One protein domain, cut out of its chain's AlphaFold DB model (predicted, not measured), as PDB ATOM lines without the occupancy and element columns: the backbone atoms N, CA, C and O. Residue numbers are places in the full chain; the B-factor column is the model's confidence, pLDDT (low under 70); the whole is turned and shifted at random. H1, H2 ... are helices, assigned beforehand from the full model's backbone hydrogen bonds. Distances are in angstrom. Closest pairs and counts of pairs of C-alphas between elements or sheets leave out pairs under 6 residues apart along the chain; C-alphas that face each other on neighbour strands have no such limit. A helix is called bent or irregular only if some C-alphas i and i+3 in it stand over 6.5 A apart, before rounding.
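Overview. This is residues 248 to 440 of the 442 residues of an uncharacterized protein of Francisella philomiragia subsp. philomiragia (strain ATCC 25017 / FSC 153 / O#319-036) (UniProt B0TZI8). H11, sharply kinked near residue 420, runs through the middle of a rounded helical body; the hairpin of H5 and H6 lies beside it as a three-helix bundle, and H10 crosses both H11 and H6. H8 and H9 pack on H10 and H7 packs on residues 330 to 334 of H6, while the short helices H1 to H4 gather on the side of the body away from H8, with H1 on H5 and H4 on residues 435 to 439 of H11. The printed part has 193 residues with eleven named helices, H1 to H11 in order, and no named strand; the class is all helix. It is compact, with a radius of gyration of the C-alphas of 16.0 A and spans of 47 by 37 by 30 A.

Arrangement. Start at H1, residues 248 to 251, which touches residues 295 to 302 alone of H5, residues 292 to 308; the closest C-alphas are those of Ile 249 and Phe 299, 6.7 A apart. Next, H2, residues 254 to 257, touches H3, residues 267 to 275, with the C-alphas of Phe 256 and Leu 267 closest at 5.0 A. H4, residues 281 to 288, is about perpendicular, at 87 degrees, to H11, residues 411 to 439; it touches residues 435 to 439 alone of H11, closest at the C-alphas of Val 287 and Ala 438, 7.0 A. H5 and H6, residues 315 to 336, are a helical hairpin at a shallow tilt of 24 degrees, opposite ways, with the C-alphas of Ser 300 and Phe 325 closest at 6.3 A. H5, H6 and H11 form a bundle, three helices that run along each other. Look there for the closest C-alphas of H6 and H11, Lys 319 and Val 411, 6.3 A apart, at a shallow tilt of 22 degrees, the same way. H7, residues 347 to 352, touches residues 330 to 334 alone of H6, closest at the C-alphas of Leu 347 and Glu 330, 7.1 A. H8, residues 357 to 365, touches H10, residues 390 to 406, with the C-alphas of Leu 360 and Glu 391 closest at 5.8 A. H9, residues 373 to 384, makes a helical hairpin with H10 at a shallow tilt of 11 degrees, closest at the C-alphas of Ile 383 and Lys 392, 6.6 A. H10 and H11 are the hubs, touching five helices each; H10 touches residues 426 to 433 alone of H11 at a steep tilt of 58 degrees, and the C-alphas of Tyr 393 and Ser 429 are closest at 4.8 A. Every O i to N i+4 pair is within hydrogen-bond range in H3, H4, H5, H7, H8, H9 and H10, against 14 of 18 in H6 and 19 of 25 in H11; H1 and H2 are too short for such a pair.

Along the chain. Find C-alpha 248 at (11.160, 19.725, -7.139), where H1 begins. Among the longer helices, H5 measures 24.0 A from first to last C-alpha, H6 32.5 A, H9 16.1 A and H10 24.3 A. H11 begins at C-alpha 411, (0.644, 4.179, 12.287), and ends 31.4 A away at C-alpha 439, (25.683, 4.389, -6.701); it is irregular, with C-alphas 415 and 418 8.4 A apart.

Size, cuts and confidence. The two C-alphas farthest apart are those of Asn 311 and Gln 342, 50.3 A. The printed part has no cut, and no link is long; residues 309 to 314 stand free. The mean pLDDT of the printed part is 84.5, with residues 259 to 263, 310 to 313, 340 to 345 and 354 to 357 under 70.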
ATOM      1  N   TYR A 248      11.781  19.831  -8.458       92.81
ATOM      2  CA  TYR A 248      11.160  19.725  -7.139       92.81
ATOM      3  C   TYR A 248      12.155  19.191  -6.104       92.81
ATOM      4  O   TYR A 248      12.270  19.756  -5.019       92.81
ATOM      5  N   ILE A 249      12.925  18.155  -6.452       93.31
ATOM      6  CA  ILE A 249      13.983  17.600  -5.596       93.31
ATOM      7  C   ILE A 249      15.073  18.651  -5.319       93.31
ATOM      8  O   ILE A 249      15.476  18.822  -4.169       93.31
ATOM      9  N   GLU A 250      15.521  19.391  -6.341       92.12
ATOM     10  CA  GLU A 250      16.511  20.476  -6.199       92.12
ATOM     11  C   GLU A 250      16.028  21.591  -5.254       92.12
ATOM     12  O   GLU A 250      16.773  22.047  -4.384       92.12
ATOM     13  N   GLU A 251      14.774  22.025  -5.385       90.81
ATOM     14  CA  GLU A 251      14.193  23.074  -4.539       90.81
ATOM     15  C   GLU A 251      13.976  22.611  -3.088       90.81
ATOM     16  O   GLU A 251      14.050  23.416  -2.154       90.81
ATOM     17  N   HIS A 252      13.806  21.304  -2.876       89.94
ATOM     18  CA  HIS A 252      13.664  20.680  -1.559       89.94
ATOM     19  C   HIS A 252      14.977  20.145  -0.974       89.94
ATOM     20  O   HIS A 252      14.954  19.449   0.041       89.94
ATOM     21  N   GLN A 253      16.136  20.513  -1.531       90.31
ATOM     22  CA  GLN A 253      17.444  20.015  -1.077       90.31
ATOM     23  C   GLN A 253      17.704  20.178   0.433       90.31
ATOM     24  O   GLN A 253      18.472  19.421   1.021       90.31
ATOM     25  N   HIS A 254      17.047  21.148   1.074       87.00
ATOM     26  CA  HIS A 254      17.174  21.414   2.502       87.00
ATOM     27  C   HIS A 254      16.749  20.236   3.392       87.00
ATOM     28  O   HIS A 254      17.300  20.108   4.481       87.00
ATOM     29  N   TYR A 255      15.848  19.361   2.927       86.44
ATOM     30  CA  TYR A 255      15.494  18.118   3.627       86.44
ATOM     31  C   TYR A 255      16.668  17.137   3.736       86.44
ATOM     32  O   TYR A 255      16.658  16.252   4.588       86.44
ATOM     33  N   PHE A 256      17.698  17.298   2.901       89.00
ATOM     34  CA  PHE A 256      18.880  16.440   2.896       89.00
ATOM     35  C   PHE A 256      20.116  17.114   3.501       89.00
ATOM     36  O   PHE A 256      21.009  16.422   3.990       89.00
ATOM     37  N   THR A 257      20.188  18.450   3.447       86.62
ATOM     38  CA  THR A 257      21.422  19.206   3.720       86.62
ATOM     39  C   THR A 257      21.366  20.150   4.916       86.62
ATOM     40  O   THR A 257      22.415  20.663   5.302       86.62
ATOM     41  N   LYS A 258      20.195  20.440   5.496       82.50
ATOM     42  CA  LYS A 258      20.105  21.296   6.692       82.50
ATOM     43  C   LYS A 258      20.035  20.456   7.964       82.50
ATOM     44  O   LYS A 258      19.410  19.399   7.971       82.50
ATOM     45  N   LEU A 259      20.674  20.953   9.028       64.62
ATOM     46  CA  LEU A 259      20.666  20.330  10.355       64.62
ATOM     47  C   LEU A 259      19.232  20.129  10.849       64.62
ATOM     48  O   LEU A 259      18.389  21.024  10.748       64.62
ATOM     49  N   SER A 260      18.988  18.931  11.374       59.47
ATOM     50  CA  SER A 260      17.712  18.531  11.956       59.47
ATOM     51  C   SER A 260      17.554  19.101  13.375       59.47
ATOM     52  O   SER A 260      18.488  19.640  13.976       59.47
ATOM     53  N   TYR A 261      16.344  18.962  13.920       55.56
ATOM     54  CA  TYR A 261      16.036  19.152  15.336       55.56
ATOM     55  C   TYR A 261      17.136  18.535  16.232       55.56
ATOM     56  O   TYR A 261      17.595  17.428  15.962       55.56
ATOM     57  N   LYS A 262      17.557  19.255  17.285       63.31
ATOM     58  CA  LYS A 262      18.603  18.868  18.267       63.31
ATOM     59  C   LYS A 262      20.066  18.786  17.772       63.31
ATOM     60  O   LYS A 262      20.879  18.190  18.468       63.31
ATOM     61  N   ASN A 263      20.442  19.433  16.663       67.56
ATOM     62  CA  ASN A 263      21.803  19.349  16.086       67.56
ATOM     63  C   ASN A 263      22.189  17.932  15.616       67.56
ATOM     64  O   ASN A 263      23.373  17.601  15.572       67.56
ATOM     65  N   ASP A 264      21.203  17.104  15.263       76.50
ATOM     66  CA  ASP A 264      21.462  15.801  14.646       76.50
ATOM     67  C   ASP A 264      22.146  15.977  13.276       76.50
ATOM     68  O   ASP A 264      21.786  16.911  12.539       76.50
ATOM     69  N   PRO A 265      23.084  15.080  12.904       84.25
ATOM     70  CA  PRO A 265      23.754  15.141  11.613       84.25
ATOM     71  C   PRO A 265      22.737  15.069  10.473       84.25
ATOM     72  O   PRO A 265      21.761  14.311  10.514       84.25
ATOM     73  N   THR A 266      22.980  15.871   9.444       88.75
ATOM     74  CA  THR A 266      22.186  15.906   8.216       88.75
ATOM     75  C   THR A 266      22.213  14.558   7.508       88.75
ATOM     76  O   THR A 266      23.128  13.751   7.685       88.75
ATOM     77  N   LEU A 267      21.233  14.314   6.639       90.19
ATOM     78  CA  LEU A 267      21.218  13.089   5.845       90.19
ATOM     79  C   LEU A 267      22.466  12.972   4.960       90.19
ATOM     80  O   LEU A 267      23.026  11.887   4.831       90.19
ATOM     81  N   LEU A 268      22.938  14.089   4.397       92.88
ATOM     82  CA  LEU A 268      24.188  14.130   3.641       92.88
ATOM     83  C   LEU A 268      25.406  13.771   4.509       92.88
ATOM     84  O   LEU A 268      26.261  13.010   4.063       92.88
ATOM     85  N   GLU A 269      25.485  14.271   5.744       91.38
ATOM     86  CA  GLU A 269      26.559  13.918   6.685       91.38
ATOM     87  C   GLU A 269      26.515  12.435   7.062       91.38
ATOM     88  O   GLU A 269      27.554  11.775   7.029       91.38
ATOM     89  N   LYS A 270      25.323  11.883   7.327       91.50
ATOM     90  CA  LYS A 270      25.130  10.445   7.575       91.50
ATOM     91  C   LYS A 270      25.594   9.606   6.385       91.50
ATOM     92  O   LYS A 270      26.334   8.642   6.565       91.50
ATOM     93  N   ILE A 271      25.220   9.996   5.163       91.75
ATOM     94  CA  ILE A 271      25.661   9.336   3.925       91.75
ATOM     95  C   ILE A 271      27.192   9.385   3.799       91.75
ATOM     96  O   ILE A 271      27.817   8.351   3.557       91.75
ATOM     97  N   ASN A 272      27.801  10.556   3.998       91.81
ATOM     98  CA  ASN A 272      29.253  10.738   3.927       91.81
ATOM     99  C   ASN A 272      29.998   9.897   4.967       91.81
ATOM    100  O   ASN A 272      30.989   9.251   4.624       91.81
ATOM    101  N   HIS A 273      29.492   9.846   6.202       90.75
ATOM    102  CA  HIS A 273      30.037   9.008   7.266       90.75
ATOM    103  C   HIS A 273      29.962   7.520   6.896       90.75
ATOM    104  O   HIS A 273      30.976   6.824   6.902       90.75
ATOM    105  N   CYS A 274      28.784   7.045   6.479       88.12
ATOM    106  CA  CYS A 274      28.558   5.643   6.121       88.12
ATOM    107  C   CYS A 274      29.415   5.175   4.943       88.12
ATOM    108  O   CYS A 274      29.922   4.056   4.943       88.12
ATOM    109  N   LEU A 275      29.565   6.020   3.923       84.50
ATOM    110  CA  LEU A 275      30.325   5.698   2.716       84.50
ATOM    111  C   LEU A 275      31.818   5.996   2.847       84.50
ATOM    112  O   LEU A 275      32.580   5.584   1.974       84.50
ATOM    113  N   SER A 276      32.233   6.713   3.896       85.75
ATOM    114  CA  SER A 276      33.576   7.297   4.002       85.75
ATOM    115  C   SER A 276      33.944   8.112   2.750       85.75
ATOM    116  O   SER A 276      35.040   7.994   2.201       85.75
ATOM    117  N   GLN A 277      32.995   8.916   2.265       86.81
ATOM    118  CA  GLN A 277      33.124   9.749   1.064       86.81
ATOM    119  C   GLN A 277      32.857  11.220   1.393       86.81
ATOM    120  O   GLN A 277      32.232  11.538   2.397       86.81
ATOM    121  N   ASN A 278      33.322  12.122   0.525       89.62
ATOM    122  CA  ASN A 278      33.021  13.553   0.603       89.62
ATOM    123  C   ASN A 278      32.071  13.953  -0.537       89.62
ATOM    124  O   ASN A 278      32.456  14.615  -1.503       89.62
ATOM    125  N   ILE A 279      30.839  13.453  -0.468       92.88
ATOM    126  CA  ILE A 279      29.768  13.738  -1.421       92.88
ATOM    127  C   ILE A 279      29.273  15.159  -1.169       92.88
ATOM    128  O   ILE A 279      28.980  15.553  -0.039       92.88
ATOM    129  N   THR A 280      29.165  15.935  -2.243       93.88
ATOM    130  CA  THR A 280      28.595  17.282  -2.205       93.88
ATOM    131  C   THR A 280      27.074  17.230  -2.347       93.88
ATOM    132  O   THR A 280      26.531  16.305  -2.949       93.88
ATOM    133  N   ALA A 281      26.376  18.268  -1.877       92.69
ATOM    134  CA  ALA A 281      24.932  18.411  -2.096       92.69
ATOM    135  C   ALA A 281      24.560  18.324  -3.587       92.69
ATOM    136  O   ALA A 281      23.601  17.651  -3.947       92.69
ATOM    137  N   TYR A 282      25.365  18.932  -4.463       93.50
ATOM    138  CA  TYR A 282      25.180  18.830  -5.910       93.50
ATOM    139  C   TYR A 282      25.218  17.374  -6.388       93.50
ATOM    140  O   TYR A 282      24.328  16.946  -7.120       93.50
ATOM    141  N   LYS A 283      26.210  16.592  -5.936       94.56
ATOM    142  CA  LYS A 283      26.340  15.196  -6.361       94.56
ATOM    143  C   LYS A 283      25.208  14.320  -5.824       94.56
ATOM    144  O   LYS A 283      24.738  13.439  -6.537       94.56
ATOM    145  N   LEU A 284      24.743  14.594  -4.605       95.06
ATOM    146  CA  LEU A 284      23.567  13.943  -4.028       95.06
ATOM    147  C   LEU A 284      22.323  14.165  -4.904       95.06
ATOM    148  O   LEU A 284      21.652  13.206  -5.282       95.06
ATOM    149  N   LEU A 285      22.046  15.422  -5.262       94.75
ATOM    150  CA  LEU A 285      20.890  15.787  -6.085       94.75
ATOM    151  C   LEU A 285      20.981  15.202  -7.498       94.75
ATOM    152  O   LEU A 285      19.974  14.745  -8.027       94.75
ATOM    153  N   GLU A 286      22.178  15.156  -8.089       94.88
ATOM    154  CA  GLU A 286      22.410  14.516  -9.389       94.88
ATOM    155  C   GLU A 286      22.032  13.025  -9.357       94.88
ATOM    156  O   GLU A 286      21.350  12.541 -10.258       94.88
ATOM    157  N   VAL A 287      22.409  12.302  -8.295       94.75
ATOM    158  CA  VAL A 287      22.018  10.895  -8.111       94.75
ATOM    159  C   VAL A 287      20.503  10.772  -7.943       94.75
ATOM    160  O   VAL A 287      19.883   9.939  -8.603       94.75
ATOM    161  N   PHE A 288      19.889  11.623  -7.118       95.50
ATOM    162  CA  PHE A 288      18.437  11.618  -6.900       95.50
ATOM    163  C   PHE A 288      17.621  11.995  -8.142       95.50
ATOM    164  O   PHE A 288      16.479  11.561  -8.276       95.50
ATOM    165  N   ALA A 289      18.215  12.739  -9.072       91.75
ATOM    166  CA  ALA A 289      17.610  13.103 -10.347       91.75
ATOM    167  C   ALA A 289      18.009  12.174 -11.513       91.75
ATOM    168  O   ALA A 289      17.591  12.415 -12.642       91.75
ATOM    169  N   SER A 290      18.794  11.119 -11.278       90.81
ATOM    170  CA  SER A 290      19.447  10.359 -12.358       90.81
ATOM    171  C   SER A 290      18.515   9.515 -13.238       90.81
ATOM    172  O   SER A 290      18.820   9.309 -14.411       90.81
ATOM    173  N   ASN A 291      17.392   9.020 -12.705       92.25
ATOM    174  CA  ASN A 291      16.364   8.312 -13.477       92.25
ATOM    175  C   ASN A 291      14.987   8.379 -12.802       92.25
ATOM    176  O   ASN A 291      14.893   8.614 -11.596       92.25
ATOM    177  N   ASP A 292      13.934   8.097 -13.572       92.12
ATOM    178  CA  ASP A 292      12.533   8.201 -13.142       92.12
ATOM    179  C   ASP A 292      12.214   7.375 -11.889       92.12
ATOM    180  O   ASP A 292      11.445   7.807 -11.031       92.12
ATOM    181  N   LYS A 293      12.815   6.189 -11.735       92.25
ATOM    182  CA  LYS A 293      12.561   5.319 -10.581       92.25
ATOM    183  C   LYS A 293      13.095   5.934  -9.288       92.25
ATOM    184  O   LYS A 293      12.379   5.987  -8.289       92.25
ATOM    185  N   ILE A 294      14.328   6.435  -9.314       94.31
ATOM    186  CA  ILE A 294      14.933   7.124  -8.166       94.31
ATOM    187  C   ILE A 294      14.198   8.437  -7.895       94.31
ATOM    188  O   ILE A 294      13.844   8.706  -6.748       94.31
ATOM    189  N   GLN A 295      13.905   9.208  -8.944       95.00
ATOM    190  CA  GLN A 295      13.156  10.460  -8.847       95.00
ATOM    191  C   GLN A 295      11.814  10.259  -8.132       95.00
ATOM    192  O   GLN A 295      11.511  10.985  -7.189       95.00
ATOM    193  N   ASN A 296      11.038   9.239  -8.512       94.50
ATOM    194  CA  ASN A 296       9.741   8.943  -7.900       94.50
ATOM    195  C   ASN A 296       9.850   8.512  -6.428       94.50
ATOM    196  O   ASN A 296       9.012   8.900  -5.608       94.50
ATOM    197  N   LEU A 297      10.882   7.745  -6.065       95.12
ATOM    198  CA  LEU A 297      11.129   7.355  -4.674       95.12
ATOM    199  C   LEU A 297      11.498   8.566  -3.807       95.12
ATOM    200  O   LEU A 297      10.924   8.764  -2.735       95.12
ATOM    201  N   VAL A 298      12.415   9.410  -4.283       95.44
ATOM    202  CA  VAL A 298      12.829  10.629  -3.571       95.44
ATOM    203  C   VAL A 298      11.674  11.631  -3.491       95.44
ATOM    204  O   VAL A 298      11.453  12.230  -2.442       95.44
ATOM    205  N   PHE A 299      10.879  11.765  -4.553       93.75
ATOM    206  CA  PHE A 299       9.652  12.557  -4.536       93.75
ATOM    207  C   PHE A 299       8.666  12.052  -3.475       93.75
ATOM    208  O   PHE A 299       8.188  12.837  -2.663       93.75
ATOM    209  N   SER A 300       8.429  10.737  -3.410       92.75
ATOM    210  CA  SER A 300       7.539  10.131  -2.409       92.75
ATOM    211  C   SER A 300       7.994  10.432  -0.978       92.75
ATOM    212  O   SER A 300       7.179  10.771  -0.123       92.75
ATOM    213  N   ARG A 301       9.307  10.379  -0.720       92.56
ATOM    214  CA  ARG A 301       9.899  10.779   0.565       92.56
ATOM    215  C   ARG A 301       9.598  12.238   0.919       92.56
ATOM    216  O   ARG A 301       9.244  12.501   2.069       92.56
ATOM    217  N   LEU A 302       9.780  13.159  -0.029       91.19
ATOM    218  CA  LEU A 302       9.531  14.592   0.170       91.19
ATOM    219  C   LEU A 302       8.044  14.874   0.417       91.19
ATOM    220  O   LEU A 302       7.698  15.700   1.258       91.19
ATOM    221  N   GLU A 303       7.160  14.148  -0.264       87.44
ATOM    222  CA  GLU A 303       5.721  14.232  -0.031       87.44
ATOM    223  C   GLU A 303       5.342  13.743   1.371       87.44
ATOM    224  O   GLU A 303       4.561  14.410   2.048       87.44
ATOM    225  N   ILE A 304       5.934  12.640   1.847       87.88
ATOM    226  CA  ILE A 304       5.741  12.158   3.225       87.88
ATOM    227  C   ILE A 304       6.153  13.239   4.237       87.88
ATOM    228  O   ILE A 304       5.382  13.517   5.154       87.88
ATOM    229  N   ASP A 305       7.308  13.891   4.055       84.75
ATOM    230  CA  ASP A 305       7.729  15.009   4.918       84.75
ATOM    231  C   ASP A 305       6.736  16.171   4.881       84.75
ATOM    232  O   ASP A 305       6.358  16.718   5.920       84.75
ATOM    233  N   ARG A 306       6.293  16.556   3.682       81.94
ATOM    234  CA  ARG A 306       5.352  17.660   3.495       81.94
ATOM    235  C   ARG A 306       4.024  17.389   4.197       81.94
ATOM    236  O   ARG A 306       3.501  18.283   4.860       81.94
ATOM    237  N   PHE A 307       3.487  16.176   4.066       77.19
ATOM    238  CA  PHE A 307       2.252  15.781   4.743       77.19
ATOM    239  C   PHE A 307       2.434  15.691   6.258       77.19
ATOM    240  O   PHE A 307       1.576  16.201   6.979       77.19
ATOM    241  N   TYR A 308       3.543  15.116   6.734       75.62
ATOM    242  CA  TYR A 308       3.868  15.037   8.163       75.62
ATOM    243  C   TYR A 308       3.930  16.428   8.809       75.62
ATOM    244  O   TYR A 308       3.388  16.639   9.889       75.62
ATOM    245  N   ASN A 309       4.503  17.406   8.105       72.69
ATOM    246  CA  ASN A 309       4.598  18.793   8.564       72.69
ATOM    247  C   ASN A 309       3.300  19.604   8.375       72.69
ATOM    248  O   ASN A 309       3.243  20.777   8.752       72.69
ATOM    249  N   SER A 310       2.258  19.022   7.776       68.69
ATOM    250  CA  SER A 310       0.981  19.698   7.559       68.69
ATOM    251  C   SER A 310       0.001  19.412   8.703       68.69
ATOM    252  O   SER A 310      -0.230  18.267   9.075       68.69
ATOM    253  N   ASN A 311      -0.687  20.443   9.204       57.75
ATOM    254  CA  ASN A 311      -1.730  20.296  10.237       57.75
ATOM    255  C   ASN A 311      -3.013  19.577   9.741       57.75
ATOM    256  O   ASN A 311      -4.032  19.588  10.429       57.75
ATOM    257  N   LYS A 312      -3.010  18.999   8.530       59.38
ATOM    258  CA  LYS A 312      -4.145  18.304   7.896       59.38
ATOM    259  C   LYS A 312      -3.819  16.819   7.723       59.38
ATOM    260  O   LYS A 312      -3.770  16.294   6.614       59.38
ATOM    261  N   PHE A 313      -3.568  16.170   8.852       64.31
ATOM    262  CA  PHE A 313      -3.165  14.772   8.945       64.31
ATOM    263  C   PHE A 313      -4.314  13.816   8.578       64.31
ATOM    264  O   PHE A 313      -5.391  13.875   9.168       64.31
ATOM    265  N   ASN A 314      -4.081  12.910   7.622       76.94
ATOM    266  CA  ASN A 314      -4.944  11.755   7.367       76.94
ATOM    267  C   ASN A 314      -4.112  10.475   7.516       76.94
ATOM    268  O   ASN A 314      -3.258  10.182   6.675       76.94
ATOM    269  N   GLU A 315      -4.377   9.718   8.580       76.12
ATOM    270  CA  GLU A 315      -3.611   8.522   8.949       76.12
ATOM    271  C   GLU A 315      -3.610   7.463   7.836       76.12
ATOM    272  O   GLU A 315      -2.566   6.904   7.501       76.12
ATOM    273  N   PHE A 316      -4.762   7.220   7.202       79.75
ATOM    274  CA  PHE A 316      -4.897   6.211   6.149       79.75
ATOM    275  C   PHE A 316      -4.054   6.549   4.913       79.75
ATOM    276  O   PHE A 316      -3.391   5.675   4.339       79.75
ATOM    277  N   VAL A 317      -4.050   7.823   4.514       81.50
ATOM    278  CA  VAL A 317      -3.230   8.307   3.396       81.50
ATOM    279  C   VAL A 317      -1.748   8.188   3.744       81.50
ATOM    280  O   VAL A 317      -0.997   7.604   2.966       81.50
ATOM    281  N   MET A 318      -1.332   8.635   4.934       81.06
ATOM    282  CA  MET A 318       0.064   8.533   5.383       81.06
ATOM    283  C   MET A 318       0.553   7.088   5.459       81.06
ATOM    284  O   MET A 318       1.627   6.772   4.948       81.06
ATOM    285  N   LYS A 319      -0.263   6.190   6.021       82.19
ATOM    286  CA  LYS A 319       0.007   4.749   6.065       82.19
ATOM    287  C   LYS A 319       0.284   4.195   4.678       82.19
ATOM    288  O   LYS A 319       1.252   3.462   4.487       82.19
ATOM    289  N   SER A 320      -0.571   4.546   3.722       83.94
ATOM    290  CA  SER A 320      -0.473   4.076   2.344       83.94
ATOM    291  C   SER A 320       0.775   4.629   1.655       83.94
ATOM    292  O   SER A 320       1.497   3.867   1.019       83.94
ATOM    293  N   LEU A 321       1.079   5.918   1.840       87.50
ATOM    294  CA  LEU A 321       2.273   6.561   1.282       87.50
ATOM    295  C   LEU A 321       3.566   5.949   1.827       87.50
ATOM    296  O   LEU A 321       4.415   5.536   1.042       87.50
ATOM    297  N   ILE A 322       3.701   5.831   3.154       88.31
ATOM    298  CA  ILE A 322       4.895   5.256   3.792       88.31
ATOM    299  C   ILE A 322       5.058   3.792   3.384       88.31
ATOM    300  O   ILE A 322       6.148   3.379   2.990       88.31
ATOM    301  N   LYS A 323       3.976   3.002   3.427       87.38
ATOM    302  CA  LYS A 323       4.024   1.590   3.039       87.38
ATOM    303  C   LYS A 323       4.457   1.427   1.583       87.38
ATOM    304  O   LYS A 323       5.354   0.633   1.319       87.38
ATOM    305  N   ASN A 324       3.860   2.182   0.660       88.69
ATOM    306  CA  ASN A 324       4.230   2.125  -0.753       88.69
ATOM    307  C   ASN A 324       5.691   2.537  -0.955       88.69
ATOM    308  O   ASN A 324       6.435   1.805  -1.595       88.69
ATOM    309  N   PHE A 325       6.128   3.640  -0.343       92.38
ATOM    310  CA  PHE A 325       7.513   4.104  -0.425       92.38
ATOM    311  C   PHE A 325       8.519   3.032   0.024       92.38
ATOM    312  O   PHE A 325       9.474   2.745  -0.691       92.38
ATOM    313  N   ILE A 326       8.289   2.394   1.176       91.50
ATOM    314  CA  ILE A 326       9.205   1.378   1.715       91.50
ATOM    315  C   ILE A 326       9.227   0.105   0.862       91.50
ATOM    316  O   ILE A 326      10.299  -0.469   0.643       91.50
ATOM    317  N   LEU A 327       8.069  -0.340   0.371       89.69
ATOM    318  CA  LEU A 327       7.981  -1.542  -0.459       89.69
ATOM    319  C   LEU A 327       8.576  -1.327  -1.859       89.69
ATOM    320  O   LEU A 327       9.236  -2.223  -2.375       89.69
ATOM    321  N   GLU A 328       8.425  -0.141  -2.452       91.25
ATOM    322  CA  GLU A 328       8.942   0.159  -3.797       91.25
ATOM    323  C   GLU A 328      10.479   0.148  -3.879       91.25
ATOM    324  O   GLU A 328      11.042  -0.203  -4.917       91.25
ATOM    325  N   ILE A 329      11.184   0.449  -2.782       92.94
ATOM    326  CA  ILE A 329      12.660   0.411  -2.729       92.94
ATOM    327  C   ILE A 329      13.206  -0.996  -3.010       92.94
ATOM    328  O   ILE A 329      14.288  -1.138  -3.581       92.94
ATOM    329  N   GLU A 330      12.458  -2.049  -2.682       89.94
ATOM    330  CA  GLU A 330      12.885  -3.419  -2.965       89.94
ATOM    331  C   GLU A 330      13.056  -3.649  -4.465       89.94
ATOM    332  O   GLU A 330      14.016  -4.293  -4.887       89.94
ATOM    333  N   SER A 331      12.173  -3.077  -5.282       87.38
ATOM    334  CA  SER A 331      12.296  -3.189  -6.731       87.38
ATOM    335  C   SER A 331      13.573  -2.500  -7.234       87.38
ATOM    336  O   SER A 331      14.211  -2.988  -8.160       87.38
ATOM    337  N   LEU A 332      13.989  -1.383  -6.618       89.62
ATOM    338  CA  LEU A 332      15.250  -0.708  -6.947       89.62
ATOM    339  C   LEU A 332      16.455  -1.595  -6.601       89.62
ATOM    340  O   LEU A 332      17.395  -1.692  -7.390       89.62
ATOM    341  N   ILE A 333      16.411  -2.265  -5.446       88.94
ATOM    342  CA  ILE A 333      17.436  -3.223  -5.008       88.94
ATOM    343  C   ILE A 333      17.523  -4.398  -5.985       88.94
ATOM    344  O   ILE A 333      18.619  -4.765  -6.403       88.94
ATOM    345  N   ILE A 334      16.384  -4.974  -6.368       84.56
ATOM    346  CA  ILE A 334      16.312  -6.120  -7.281       84.56
ATOM    347  C   ILE A 334      16.935  -5.802  -8.645       84.56
ATOM    348  O   ILE A 334      17.657  -6.644  -9.185       84.56
ATOM    349  N   ASP A 335      16.685  -4.604  -9.172       83.50
ATOM    350  CA  ASP A 335      17.162  -4.201 -10.497       83.50
ATOM    351  C   ASP A 335      18.669  -3.911 -10.525       83.50
ATOM    352  O   ASP A 335      19.336  -4.199 -11.517       83.50
ATOM    353  N   ASN A 336      19.218  -3.353  -9.441       84.81
ATOM    354  CA  ASN A 336      20.605  -2.873  -9.413       84.81
ATOM    355  C   ASN A 336      21.585  -3.850  -8.758       84.81
ATOM    356  O   ASN A 336      22.779  -3.828  -9.062       84.81
ATOM    357  N   ILE A 337      21.106  -4.720  -7.867       83.00
ATOM    358  CA  ILE A 337      21.970  -5.643  -7.132       83.00
ATOM    359  C   ILE A 337      21.795  -7.052  -7.699       83.00
ATOM    360  O   ILE A 337      20.708  -7.633  -7.601       83.00
ATOM    361  N   PRO A 338      22.857  -7.623  -8.300       75.69
ATOM    362  CA  PRO A 338      22.787  -8.915  -8.960       75.69
ATOM    363  C   PRO A 338      22.398 -10.014  -7.976       75.69
ATOM    364  O   PRO A 338      22.760  -9.995  -6.799       75.69
ATOM    365  N   LYS A 339      21.681 -11.010  -8.489       72.31
ATOM    366  CA  LYS A 339      21.304 -12.200  -7.734       72.31
ATOM    367  C   LYS A 339      22.520 -13.130  -7.553       72.31
ATOM    368  O   LYS A 339      23.260 -13.324  -8.521       72.31
ATOM    369  N   PRO A 340      22.713 -13.761  -6.380       64.69
ATOM    370  CA  PRO A 340      23.659 -14.867  -6.251       64.69
ATOM    371  C   PRO A 340      23.263 -16.023  -7.183       64.69
ATOM    372  O   PRO A 340      22.092 -16.402  -7.245       64.69
ATOM    373  N   LEU A 341      24.236 -16.619  -7.879       59.12
ATOM    374  CA  LEU A 341      24.025 -17.671  -8.891       59.12
ATOM    375  C   LEU A 341      23.295 -18.931  -8.374       59.12
ATOM    376  O   LEU A 341      22.845 -19.734  -9.186       59.12
ATOM    377  N   GLN A 342      23.167 -19.121  -7.054       61.16
ATOM    378  CA  GLN A 342      22.680 -20.372  -6.451       61.16
ATOM    379  C   GLN A 342      21.582 -20.204  -5.384       61.16
ATOM    380  O   GLN A 342      21.190 -21.189  -4.763       61.16
ATOM    381  N   GLU A 343      21.035 -19.003  -5.171       58.19
ATOM    382  CA  GLU A 343      20.094 -18.769  -4.064       58.19
ATOM    383  C   GLU A 343      18.663 -18.431  -4.506       58.19
ATOM    384  O   GLU A 343      18.410 -17.903  -5.595       58.19
ATOM    385  N   ARG A 344      17.690 -18.742  -3.634       58.97
ATOM    386  CA  ARG A 344      16.300 -18.282  -3.788       58.97
ATOM    387  C   ARG A 344      16.267 -16.757  -3.735       58.97
ATOM    388  O   ARG A 344      16.973 -16.155  -2.934       58.97
ATOM    389  N   ASP A 345      15.434 -16.152  -4.579       64.81
ATOM    390  CA  ASP A 345      15.311 -14.696  -4.644       64.81
ATOM    391  C   ASP A 345      14.659 -14.178  -3.355       64.81
ATOM    392  O   ASP A 345      13.468 -14.386  -3.123       64.81
ATOM    393  N   ASN A 346      15.462 -13.596  -2.464       77.50
ATOM    394  CA  ASN A 346      14.981 -12.928  -1.265       77.50
ATOM    395  C   ASN A 346      15.806 -11.661  -1.006       77.50
ATOM    396  O   ASN A 346      16.998 -11.602  -1.315       77.50
ATOM    397  N   LEU A 347      15.152 -10.646  -0.432       83.88
ATOM    398  CA  LEU A 347      15.738  -9.325  -0.207       83.88
ATOM    399  C   LEU A 347      17.035  -9.388   0.612       83.88
ATOM    400  O   LEU A 347      18.013  -8.745   0.249       83.88
ATOM    401  N   PHE A 348      17.077 -10.195   1.678       84.00
ATOM    402  CA  PHE A 348      18.265 -10.298   2.530       84.00
ATOM    403  C   PHE A 348      19.491 -10.792   1.755       84.00
ATOM    404  O   PHE A 348      20.569 -10.222   1.875       84.00
ATOM    405  N   ASN A 349      19.319 -11.805   0.908       79.00
ATOM    406  CA  ASN A 349      20.401 -12.361   0.103       79.00
ATOM    407  C   ASN A 349      20.896 -11.369  -0.954       79.00
ATOM    408  O   ASN A 349      22.085 -11.339  -1.255       79.00
ATOM    409  N   ARG A 350      20.020 -10.497  -1.472       81.81
ATOM    410  CA  ARG A 350      20.465  -9.368  -2.304       81.81
ATOM    411  C   ARG A 350      21.281  -8.369  -1.494       81.81
ATOM    412  O   ARG A 350      22.347  -7.969  -1.942       81.81
ATOM    413  N   LEU A 351      20.844  -8.031  -0.281       83.50
ATOM    414  CA  LEU A 351      21.595  -7.141   0.609       83.50
ATOM    415  C   LEU A 351      22.960  -7.723   1.019       83.50
ATOM    416  O   LEU A 351      23.907  -6.966   1.181       83.50
ATOM    417  N   LYS A 352      23.120  -9.049   1.113       80.19
ATOM    418  CA  LYS A 352      24.437  -9.673   1.354       80.19
ATOM    419  C   LYS A 352      25.456  -9.399   0.248       80.19
ATOM    420  O   LYS A 352      26.641  -9.292   0.531       80.19
ATOM    421  N   ASN A 353      25.015  -9.244  -1.000       74.56
ATOM    422  CA  ASN A 353      25.920  -8.931  -2.113       74.56
ATOM    423  C   ASN A 353      26.454  -7.494  -2.066       74.56
ATOM    424  O   ASN A 353      27.327  -7.138  -2.854       74.56
ATOM    425  N   ILE A 354      25.918  -6.664  -1.171       69.62
ATOM    426  CA  ILE A 354      26.320  -5.273  -1.015       69.62
ATOM    427  C   ILE A 354      27.572  -5.145  -0.131       69.62
ATOM    428  O   ILE A 354      28.483  -4.389  -0.473       69.62
ATOM    429  N   LYS A 355      27.611  -5.833   1.020       68.81
ATOM    430  CA  LYS A 355      28.615  -5.644   2.084       68.81
ATOM    431  C   LYS A 355      28.785  -6.892   2.967       68.81
ATOM    432  O   LYS A 355      28.073  -7.875   2.805       68.81
ATOM    433  N   ALA A 356      29.762  -6.854   3.881       60.25
ATOM    434  CA  ALA A 356      30.232  -8.002   4.663       60.25
ATOM    435  C   ALA A 356      29.104  -8.763   5.392       60.25
ATOM    436  O   ALA A 356      28.347  -8.203   6.184       60.25
ATOM    437  N   GLU A 357      29.045 -10.075   5.158       66.88
ATOM    438  CA  GLU A 357      27.950 -10.959   5.575       66.88
ATOM    439  C   GLU A 357      27.770 -11.075   7.101       66.88
ATOM    440  O   GLU A 357      26.645 -11.243   7.581       66.88
ATOM    441  N   ASN A 358      28.857 -10.952   7.869       73.19
ATOM    442  CA  ASN A 358      28.839 -11.197   9.314       73.19
ATOM    443  C   ASN A 358      28.010 -10.144  10.070       73.19
ATOM    444  O   ASN A 358      27.103 -10.505  10.815       73.19
ATOM    445  N   ILE A 359      28.239  -8.852   9.801       80.00
ATOM    446  CA  ILE A 359      27.562  -7.741  10.496       80.00
ATOM    447  C   ILE A 359      26.069  -7.695  10.136       80.00
ATOM    448  O   ILE A 359      25.207  -7.553  11.001       80.00
ATOM    449  N   LEU A 360      25.734  -7.894   8.856       82.62
ATOM    450  CA  LEU A 360      24.338  -7.950   8.406       82.62
ATOM    451  C   LEU A 360      23.564  -9.091   9.082       82.62
ATOM    452  O   LEU A 360      22.382  -8.949   9.397       82.62
ATOM    453  N   THR A 361      24.221 -10.229   9.315       84.06
ATOM    454  CA  THR A 361      23.598 -11.387   9.970       84.06
ATOM    455  C   THR A 361      23.357 -11.135  11.458       84.06
ATOM    456  O   THR A 361      22.293 -11.499  11.961       84.06
ATOM    457  N   GLU A 362      24.286 -10.470  12.149       86.12
ATOM    458  CA  GLU A 362      24.111 -10.047  13.546       86.12
ATOM    459  C   GLU A 362      22.891  -9.130  13.696       86.12
ATOM    460  O   GLU A 362      21.979  -9.437  14.465       86.12
ATOM    461  N   TYR A 363      22.797  -8.079  12.878       88.44
ATOM    462  CA  TYR A 363      21.657  -7.157  12.898       88.44
ATOM    463  C   TYR A 363      20.343  -7.804  12.464       88.44
ATOM    464  O   TYR A 363      19.278  -7.479  12.998       88.44
ATOM    465  N   ARG A 364      20.377  -8.758  11.527       86.88
ATOM    466  CA  ARG A 364      19.183  -9.529  11.154       86.88
ATOM    467  C   ARG A 364      18.618 -10.305  12.341       86.88
ATOM    468  O   ARG A 364      17.403 -10.403  12.460       86.88
ATOM    469  N   ASN A 365      19.473 -10.850  13.201       87.56
ATOM    470  CA  ASN A 365      19.044 -11.692  14.316       87.56
ATOM    471  C   ASN A 365      18.465 -10.897  15.498       87.56
ATOM    472  O   ASN A 365      17.823 -11.495  16.361       87.56
ATOM    473  N   LEU A 366      18.633  -9.568  15.523       88.19
ATOM    474  CA  LEU A 366      18.063  -8.700  16.562       88.19
ATOM    475  C   LEU A 366      16.531  -8.605  16.500       88.19
ATOM    476  O   LEU A 366      15.904  -8.312  17.515       88.19
ATOM    477  N   ILE A 367      15.919  -8.866  15.340       86.69
ATOM    478  CA  ILE A 367      14.463  -8.820  15.158       86.69
ATOM    479  C   ILE A 367      13.990 -10.127  14.524       86.69
ATOM    480  O   ILE A 367      14.428 -10.520  13.442       86.69
ATOM    481  N   LYS A 368      13.058 -10.808  15.196       82.75
ATOM    482  CA  LYS A 368      12.449 -12.038  14.681       82.75
ATOM    483  C   LYS A 368      11.569 -11.752  13.465       82.75
ATOM    484  O   LYS A 368      10.940 -10.701  13.352       82.75
ATOM    485  N   GLN A 369      11.453 -12.739  12.580       76.19
ATOM    486  CA  GLN A 369      10.429 -12.702  11.536       76.19
ATOM    487  C   GLN A 369       9.037 -12.655  12.180       76.19
ATOM    488  O   GLN A 369       8.767 -13.409  13.111       76.19
ATOM    489  N   ASN A 370       8.166 -11.777  11.674       77.19
ATOM    490  CA  ASN A 370       6.812 -11.537  12.193       77.19
ATOM    491  C   ASN A 370       6.766 -11.040  13.653       77.19
ATOM    492  O   ASN A 370       5.801 -11.309  14.366       77.19
ATOM    493  N   ALA A 371       7.798 -10.313  14.097       82.94
ATOM    494  CA  ALA A 371       7.791  -9.632  15.388       82.94
ATOM    495  C   ALA A 371       6.562  -8.714  15.532       82.94
ATOM    496  O   ALA A 371       6.185  -8.003  14.591       82.94
ATOM    497  N   ASN A 372       5.955  -8.715  16.723       86.31
ATOM    498  CA  ASN A 372       4.935  -7.730  17.090       86.31
ATOM    499  C   ASN A 372       5.572  -6.335  17.276       86.31
ATOM    500  O   ASN A 372       6.795  -6.206  17.280       86.31
ATOM    501  N   TRP A 373       4.761  -5.282  17.437       84.81
ATOM    502  CA  TRP A 373       5.270  -3.906  17.564       84.81
ATOM    503  C   TRP A 373       6.288  -3.721  18.702       84.81
ATOM    504  O   TRP A 373       7.310  -3.070  18.508       84.81
ATOM    505  N   SER A 374       6.045  -4.316  19.873       86.25
ATOM    506  CA  SER A 374       6.931  -4.182  21.040       86.25
ATOM    507  C   SER A 374       8.310  -4.795  20.777       86.25
ATOM    508  O   SER A 374       9.337  -4.152  20.982       86.25
ATOM    509  N   GLU A 375       8.341  -6.014  20.235       87.69
ATOM    510  CA  GLU A 375       9.592  -6.683  19.859       87.69
ATOM    511  C   GLU A 375      10.316  -5.946  18.728       87.69
ATOM    512  O   GLU A 375      11.532  -5.756  18.775       87.69
ATOM    513  N   PHE A 376       9.560  -5.509  17.720       88.44
ATOM    514  CA  PHE A 376      10.078  -4.785  16.570       88.44
ATOM    515  C   PHE A 376      10.732  -3.457  16.983       88.44
ATOM    516  O   PHE A 376      11.895  -3.215  16.671       88.44
ATOM    517  N   SER A 377      10.009  -2.625  17.734       86.81
ATOM    518  CA  SER A 377      10.483  -1.316  18.200       86.81
ATOM    519  C   SER A 377      11.710  -1.435  19.113       86.81
ATOM    520  O   SER A 377      12.686  -0.706  18.935       86.81
ATOM    521  N   ALA A 378      11.727  -2.412  20.027       88.75
ATOM    522  CA  ALA A 378      12.885  -2.683  20.880       88.75
ATOM    523  C   ALA A 378      14.128  -3.108  20.078       88.75
ATOM    524  O   ALA A 378      15.238  -2.666  20.385       88.75
ATOM    525  N   GLY A 379      13.957  -3.937  19.046       89.81
ATOM    526  CA  GLY A 379      15.065  -4.353  18.190       89.81
ATOM    527  C   GLY A 379      15.586  -3.233  17.286       89.81
ATOM    528  O   GLY A 379      16.798  -3.113  17.124       89.81
ATOM    529  N   ILE A 380      14.713  -2.357  16.768       90.00
ATOM    530  CA  ILE A 380      15.144  -1.165  16.019       90.00
ATOM    531  C   ILE A 380      15.987  -0.253  16.912       90.00
ATOM    532  O   ILE A 380      17.093   0.105  16.521       90.00
ATOM    533  N   LYS A 381      15.546   0.019  18.145       88.75
ATOM    534  CA  LYS A 381      16.336   0.777  19.131       88.75
ATOM    535  C   LYS A 381      17.698   0.166  19.429       88.75
ATOM    536  O   LYS A 381      18.652   0.887  19.707       88.75
ATOM    537  N   ALA A 382      17.784  -1.163  19.456       90.31
ATOM    538  CA  ALA A 382      19.058  -1.842  19.653       90.31
ATOM    539  C   ALA A 382      20.001  -1.563  18.474       90.31
ATOM    540  O   ALA A 382      21.136  -1.164  18.703       90.31
ATOM    541  N   ILE A 383      19.504  -1.670  17.237       89.62
ATOM    542  CA  ILE A 383      20.271  -1.355  16.023       89.62
ATOM    543  C   ILE A 383      20.644   0.136  15.964       89.62
ATOM    544  O   ILE A 383      21.742   0.484  15.544       89.62
ATOM    545  N   GLU A 384      19.766   1.041  16.400       87.56
ATOM    546  CA  GLU A 384      20.021   2.488  16.397       87.56
ATOM    547  C   GLU A 384      21.196   2.910  17.286       87.56
ATOM    548  O   GLU A 384      21.873   3.884  16.954       87.56
ATOM    549  N   LYS A 385      21.459   2.175  18.375       88.38
ATOM    550  CA  LYS A 385      22.586   2.425  19.294       88.38
ATOM    551  C   LYS A 385      23.949   2.058  18.711       88.38
ATOM    552  O   LYS A 385      24.965   2.469  19.263       88.38
ATOM    553  N   GLU A 386      23.971   1.286  17.632       88.44
ATOM    554  CA  GLU A 386      25.195   0.910  16.934       88.44
ATOM    555  C   GLU A 386      25.776   2.097  16.156       88.44
ATOM    556  O   GLU A 386      25.062   3.036  15.788       88.44
ATOM    557  N   ASN A 387      27.076   2.044  15.860       86.38
ATOM    558  CA  ASN A 387      27.738   3.079  15.064       86.38
ATOM    559  C   ASN A 387      27.125   3.190  13.659       86.38
ATOM    560  O   ASN A 387      26.765   2.187  13.033       86.38
ATOM    561  N   ASP A 388      27.048   4.417  13.144       85.81
ATOM    562  CA  ASP A 388      26.508   4.673  11.812       85.81
ATOM    563  C   ASP A 388      27.341   3.969  10.735       85.81
ATOM    564  O   ASP A 388      28.528   4.236  10.548       85.81
ATOM    565  N   SER A 389      26.682   3.055  10.028       88.88
ATOM    566  CA  SER A 389      27.244   2.215   8.975       88.88
ATOM    567  C   SER A 389      26.172   1.909   7.932       88.88
ATOM    568  O   SER A 389      24.971   1.978   8.204       88.88
ATOM    569  N   ILE A 390      26.590   1.541   6.723       88.81
ATOM    570  CA  ILE A 390      25.655   1.151   5.658       88.81
ATOM    571  C   ILE A 390      24.874  -0.092   6.086       88.81
ATOM    572  O   ILE A 390      23.666  -0.167   5.880       88.81
ATOM    573  N   GLU A 391      25.548  -1.045   6.725       89.62
ATOM    574  CA  GLU A 391      24.980  -2.283   7.239       89.62
ATOM    575  C   GLU A 391      23.837  -2.008   8.223       89.62
ATOM    576  O   GLU A 391      22.767  -2.605   8.090       89.62
ATOM    577  N   LYS A 392      24.021  -1.048   9.143       91.19
ATOM    578  CA  LYS A 392      22.976  -0.580  10.065       91.19
ATOM    579  C   LYS A 392      21.746  -0.097   9.293       91.19
ATOM    580  O   LYS A 392      20.656  -0.631   9.490       91.19
ATOM    581  N   TYR A 393      21.907   0.859   8.378       92.38
ATOM    582  CA  TYR A 393      20.776   1.454   7.654       92.38
ATOM    583  C   TYR A 393      20.077   0.476   6.696       92.38
ATOM    584  O   TYR A 393      18.846   0.470   6.621       92.38
ATOM    585  N   LEU A 394      20.823  -0.404   6.020       91.62
ATOM    586  CA  LEU A 394      20.247  -1.470   5.194       91.62
ATOM    587  C   LEU A 394      19.417  -2.450   6.029       91.62
ATOM    588  O   LEU A 394      18.367  -2.910   5.576       91.62
ATOM    589  N   MET A 395      19.869  -2.778   7.242       92.19
ATOM    590  CA  MET A 395      19.152  -3.692   8.135       92.19
ATOM    591  C   MET A 395      17.938  -3.046   8.782       92.19
ATOM    592  O   MET A 395      16.893  -3.693   8.866       92.19
ATOM    593  N   ILE A 396      18.021  -1.765   9.141       93.06
ATOM    594  CA  ILE A 396      16.848  -0.991   9.546       93.06
ATOM    595  C   ILE A 396      15.801  -1.016   8.422       93.06
ATOM    596  O   ILE A 396      14.667  -1.437   8.655       93.06
ATOM    597  N   TYR A 397      16.181  -0.663   7.186       93.75
ATOM    598  CA  TYR A 397      15.283  -0.728   6.028       93.75
ATOM    599  C   TYR A 397      14.675  -2.129   5.836       93.75
ATOM    600  O   TYR A 397      13.456  -2.261   5.717       93.75
ATOM    601  N   TYR A 398      15.503  -3.178   5.847       92.38
ATOM    602  CA  TYR A 398      15.064  -4.567   5.682       92.38
ATOM    603  C   TYR A 398      14.008  -4.972   6.716       92.38
ATOM    604  O   TYR A 398      12.981  -5.564   6.367       92.38
ATOM    605  N   HIS A 399      14.242  -4.642   7.988       91.81
ATOM    606  CA  HIS A 399      13.322  -4.969   9.072       91.81
ATOM    607  C   HIS A 399      12.011  -4.201   8.947       91.81
ATOM    608  O   HIS A 399      10.947  -4.812   9.060       91.81
ATOM    609  N   PHE A 400      12.060  -2.907   8.618       90.69
ATOM    610  CA  PHE A 400      10.854  -2.128   8.345       90.69
ATOM    611  C   PHE A 400      10.070  -2.687   7.161       90.69
ATOM    612  O   PHE A 400       8.880  -2.961   7.305       90.69
ATOM    613  N   ARG A 401      10.719  -2.943   6.021       90.81
ATOM    614  CA  ARG A 401      10.085  -3.565   4.848       90.81
ATOM    615  C   ARG A 401       9.343  -4.842   5.241       90.81
ATOM    616  O   ARG A 401       8.173  -4.995   4.892       90.81
ATOM    617  N   ASN A 402       9.982  -5.741   5.991       89.12
ATOM    618  CA  ASN A 402       9.342  -6.983   6.439       89.12
ATOM    619  C   ASN A 402       8.165  -6.728   7.383       89.12
ATOM    620  O   ASN A 402       7.121  -7.363   7.241       89.12
ATOM    621  N   TYR A 403       8.309  -5.787   8.314       88.00
ATOM    622  CA  TYR A 403       7.234  -5.408   9.220       88.00
ATOM    623  C   TYR A 403       6.014  -4.870   8.451       88.00
ATOM    624  O   TYR A 403       4.901  -5.351   8.653       88.00
ATOM    625  N   PHE A 404       6.216  -3.963   7.490       87.56
ATOM    626  CA  PHE A 404       5.154  -3.415   6.633       87.56
ATOM    627  C   PHE A 404       4.502  -4.454   5.705       87.56
ATOM    628  O   PHE A 404       3.321  -4.316   5.357       87.56
ATOM    629  N   ALA A 405       5.255  -5.474   5.287       85.69
ATOM    630  CA  ALA A 405       4.767  -6.542   4.419       85.69
ATOM    631  C   ALA A 405       3.900  -7.571   5.166       85.69
ATOM    632  O   ALA A 405       2.936  -8.076   4.591       85.69
ATOM    633  N   HIS A 406       4.222  -7.870   6.429       83.50
ATOM    634  CA  HIS A 406       3.651  -9.018   7.145       83.50
ATOM    635  C   HIS A 406       2.779  -8.666   8.356       83.50
ATOM    636  O   HIS A 406       2.048  -9.532   8.828       83.50
ATOM    637  N   ASN A 407       2.800  -7.418   8.837       80.88
ATOM    638  CA  ASN A 407       2.040  -7.002  10.017       80.88
ATOM    639  C   ASN A 407       0.988  -5.926   9.718       80.88
ATOM    640  O   ASN A 407       1.074  -5.157   8.756       80.88
ATOM    641  N   HIS A 408       0.000  -5.830  10.612       77.69
ATOM    642  CA  HIS A 408      -0.861  -4.658  10.687       77.69
ATOM    643  C   HIS A 408      -0.108  -3.524  11.392       77.69
ATOM    644  O   HIS A 408       0.025  -3.523  12.611       77.69
ATOM    645  N   VAL A 409       0.406  -2.571  10.615       75.94
ATOM    646  CA  VAL A 409       1.175  -1.437  11.148       75.94
ATOM    647  C   VAL A 409       0.256  -0.473  11.899       75.94
ATOM    648  O   VAL A 409      -0.676   0.070  11.295       75.94
ATOM    649  N   ASN A 410       0.536  -0.255  13.186       73.50
ATOM    650  CA  ASN A 410      -0.058   0.817  13.980       73.50
ATOM    651  C   ASN A 410       0.657   2.130  13.635       73.50
ATOM    652  O   ASN A 410       1.809   2.339  14.013       73.50
ATOM    653  N   VAL A 411       0.012   2.970  12.825       73.31
ATOM    654  CA  VAL A 411       0.644   4.179  12.287       73.31
ATOM    655  C   VAL A 411       0.670   5.296  13.312       73.31
ATOM    656  O   VAL A 411       1.658   6.020  13.351       73.31
ATOM    657  N   ASP A 412      -0.327   5.377  14.190       74.50
ATOM    658  CA  ASP A 412      -0.289   6.300  15.320       74.50
ATOM    659  C   ASP A 412       0.913   6.025  16.226       74.50
ATOM    660  O   ASP A 412       1.649   6.948  16.564       74.50
ATOM    661  N   GLU A 413       1.190   4.761  16.557       78.50
ATOM    662  CA  GLU A 413       2.410   4.428  17.297       78.50
ATOM    663  C   GLU A 413       3.662   4.748  16.476       78.50
ATOM    664  O   GLU A 413       4.575   5.368  17.002       78.50
ATOM    665  N   LEU A 414       3.713   4.426  15.184       77.62
ATOM    666  CA  LEU A 414       4.872   4.734  14.333       77.62
ATOM    667  C   LEU A 414       5.198   6.239  14.249       77.62
ATOM    668  O   LEU A 414       6.366   6.620  14.193       77.62
ATOM    669  N   ILE A 415       4.159   7.075  14.189       75.06
ATOM    670  CA  ILE A 415       4.244   8.523  13.959       75.06
ATOM    671  C   ILE A 415       4.426   9.280  15.271       75.06
ATOM    672  O   ILE A 415       5.228  10.208  15.323       75.06
ATOM    673  N   TRP A 416       3.712   8.891  16.328       75.00
ATOM    674  CA  TRP A 416       3.697   9.628  17.591       75.00
ATOM    675  C   TRP A 416       4.609   9.037  18.664       75.00
ATOM    676  O   TRP A 416       4.939   9.740  19.623       75.00
ATOM    677  N   SER A 417       5.051   7.780  18.536       75.06
ATOM    678  CA  SER A 417       6.012   7.235  19.498       75.06
ATOM    679  C   SER A 417       7.328   8.001  19.436       75.06
ATOM    680  O   SER A 417       7.840   8.337  18.367       75.06
ATOM    681  N   GLU A 418       7.845   8.321  20.623       76.25
ATOM    682  CA  GLU A 418       9.136   8.994  20.802       76.25
ATOM    683  C   GLU A 418       9.258  10.293  19.992       76.25
ATOM    684  O   GLU A 418      10.327  10.649  19.512       76.25
ATOM    685  N   ASN A 419       8.147  11.026  19.853       73.44
ATOM    686  CA  ASN A 419       8.062  12.266  19.076       73.44
ATOM    687  C   ASN A 419       8.434  12.098  17.585       73.44
ATOM    688  O   ASN A 419       8.987  13.018  16.982       73.44
ATOM    689  N   GLY A 420       8.141  10.934  16.994       76.62
ATOM    690  CA  GLY A 420       8.373  10.655  15.575       76.62
ATOM    691  C   GLY A 420       9.790  10.189  15.240       76.62
ATOM    692  O   GLY A 420      10.178  10.185  14.069       76.62
ATOM    693  N   GLU A 421      10.577   9.779  16.238       82.00
ATOM    694  CA  GLU A 421      11.938   9.279  16.016       82.00
ATOM    695  C   GLU A 421      11.950   8.022  15.125       82.00
ATOM    696  O   GLU A 421      12.717   7.991  14.164       82.00
ATOM    697  N   TYR A 422      11.032   7.063  15.314       84.06
ATOM    698  CA  TYR A 422      10.959   5.871  14.452       84.06
ATOM    699  C   TYR A 422      10.692   6.208  12.993       84.06
ATOM    700  O   TYR A 422      11.409   5.730  12.114       84.06
ATOM    701  N   ILE A 423       9.663   7.015  12.708       84.12
ATOM    702  CA  ILE A 423       9.337   7.369  11.326       84.12
ATOM    703  C   ILE A 423      10.493   8.125  10.666       84.12
ATOM    704  O   ILE A 423      10.817   7.860   9.510       84.12
ATOM    705  N   ARG A 424      11.199   8.981  11.411       86.12
ATOM    706  CA  ARG A 424      12.421   9.623  10.924       86.12
ATOM    707  C   ARG A 424      13.493   8.587  10.574       86.12
ATOM    708  O   ARG A 424      13.965   8.598   9.439       86.12
ATOM    709  N   THR A 425      13.813   7.657  11.472       88.75
ATOM    710  CA  THR A 425      14.818   6.609  11.220       88.75
ATOM    711  C   THR A 425      14.461   5.753  10.006       88.75
ATOM    712  O   THR A 425      15.330   5.463   9.181       88.75
ATOM    713  N   ILE A 426      13.186   5.384   9.839       89.25
ATOM    714  CA  ILE A 426      12.686   4.653   8.661       89.25
ATOM    715  C   ILE A 426      13.033   5.395   7.381       89.25
ATOM    716  O   ILE A 426      13.611   4.833   6.450       89.25
ATOM    717  N   LEU A 427      12.636   6.662   7.335       90.56
ATOM    718  CA  LEU A 427      12.696   7.480   6.140       90.56
ATOM    719  C   LEU A 427      14.143   7.856   5.789       90.56
ATOM    720  O   LEU A 427      14.497   7.887   4.610       90.56
ATOM    721  N   GLU A 428      14.996   8.076   6.790       91.44
ATOM    722  CA  GLU A 428      16.438   8.254   6.604       91.44
ATOM    723  C   GLU A 428      17.103   6.977   6.082       91.44
ATOM    724  O   GLU A 428      17.803   7.021   5.070       91.44
ATOM    725  N   SER A 429      16.831   5.829   6.711       93.12
ATOM    726  CA  SER A 429      17.382   4.528   6.301       93.12
ATOM    727  C   SER A 429      16.994   4.181   4.867       93.12
ATOM    728  O   SER A 429      17.820   3.705   4.085       93.12
ATOM    729  N   ALA A 430      15.745   4.465   4.499       94.06
ATOM    730  CA  ALA A 430      15.230   4.299   3.150       94.06
ATOM    731  C   ALA A 430      15.988   5.162   2.128       94.06
ATOM    732  O   ALA A 430      16.404   4.654   1.089       94.06
ATOM    733  N   ILE A 431      16.232   6.443   2.422       94.19
ATOM    734  CA  ILE A 431      16.957   7.331   1.499       94.19
ATOM    735  C   ILE A 431      18.442   6.985   1.401       94.19
ATOM    736  O   ILE A 431      18.990   6.985   0.299       94.19
ATOM    737  N   ILE A 432      19.085   6.633   2.517       93.44
ATOM    738  CA  ILE A 432      20.471   6.140   2.513       93.44
ATOM    739  C   ILE A 432      20.565   4.879   1.645       93.44
ATOM    740  O   ILE A 432      21.462   4.775   0.810       93.44
ATOM    741  N   THR A 433      19.596   3.966   1.773       92.94
ATOM    742  CA  THR A 433      19.495   2.764   0.934       92.94
ATOM    743  C   THR A 433      19.339   3.124  -0.544       92.94
ATOM    744  O   THR A 433      20.082   2.603  -1.370       92.94
ATOM    745  N   ILE A 434      18.434   4.047  -0.893       94.25
ATOM    746  CA  ILE A 434      18.236   4.506  -2.280       94.25
ATOM    747  C   ILE A 434      19.539   5.055  -2.864       94.25
ATOM    748  O   ILE A 434      19.944   4.633  -3.947       94.25
ATOM    749  N   TYR A 435      20.212   5.963  -2.149       93.88
ATOM    750  CA  TYR A 435      21.473   6.547  -2.609       93.88
ATOM    751  C   TYR A 435      22.549   5.479  -2.813       93.88
ATOM    752  O   TYR A 435      23.229   5.450  -3.842       93.88
ATOM    753  N   PHE A 436      22.691   4.583  -1.836       91.31
ATOM    754  CA  PHE A 436      23.673   3.513  -1.885       91.31
ATOM    755  C   PHE A 436      23.447   2.606  -3.100       91.31
ATOM    756  O   PHE A 436      24.360   2.385  -3.891       91.31
ATOM    757  N   VAL A 437      22.218   2.120  -3.284       90.56
ATOM    758  CA  VAL A 437      21.862   1.214  -4.385       90.56
ATOM    759  C   VAL A 437      22.060   1.895  -5.740       90.56
ATOM    760  O   VAL A 437      22.597   1.283  -6.657       90.56
ATOM    761  N   ALA A 438      21.693   3.174  -5.855       90.81
ATOM    762  CA  ALA A 438      21.868   3.958  -7.076       90.81
ATOM    763  C   ALA A 438      23.339   4.170  -7.469       90.81
ATOM    764  O   ALA A 438      23.650   4.365  -8.643       90.81
ATOM    765  N   THR A 439      24.246   4.163  -6.493       89.56
ATOM    766  CA  THR A 439      25.683   4.389  -6.701       89.56
ATOM    767  C   THR A 439      26.512   3.110  -6.616       89.56
ATOM    768  O   THR A 439      27.731   3.160  -6.800       89.56
ATOM    769  N   PHE A 440      25.864   1.966  -6.387       84.50
ATOM    770  CA  PHE A 440      26.514   0.672  -6.275       84.50
ATOM    771  C   PHE A 440      27.216   0.310  -7.589       84.50
ATOM    772  O   PHE A 440      26.586   0.101  -8.627       84.50
TER     773      PHE A 440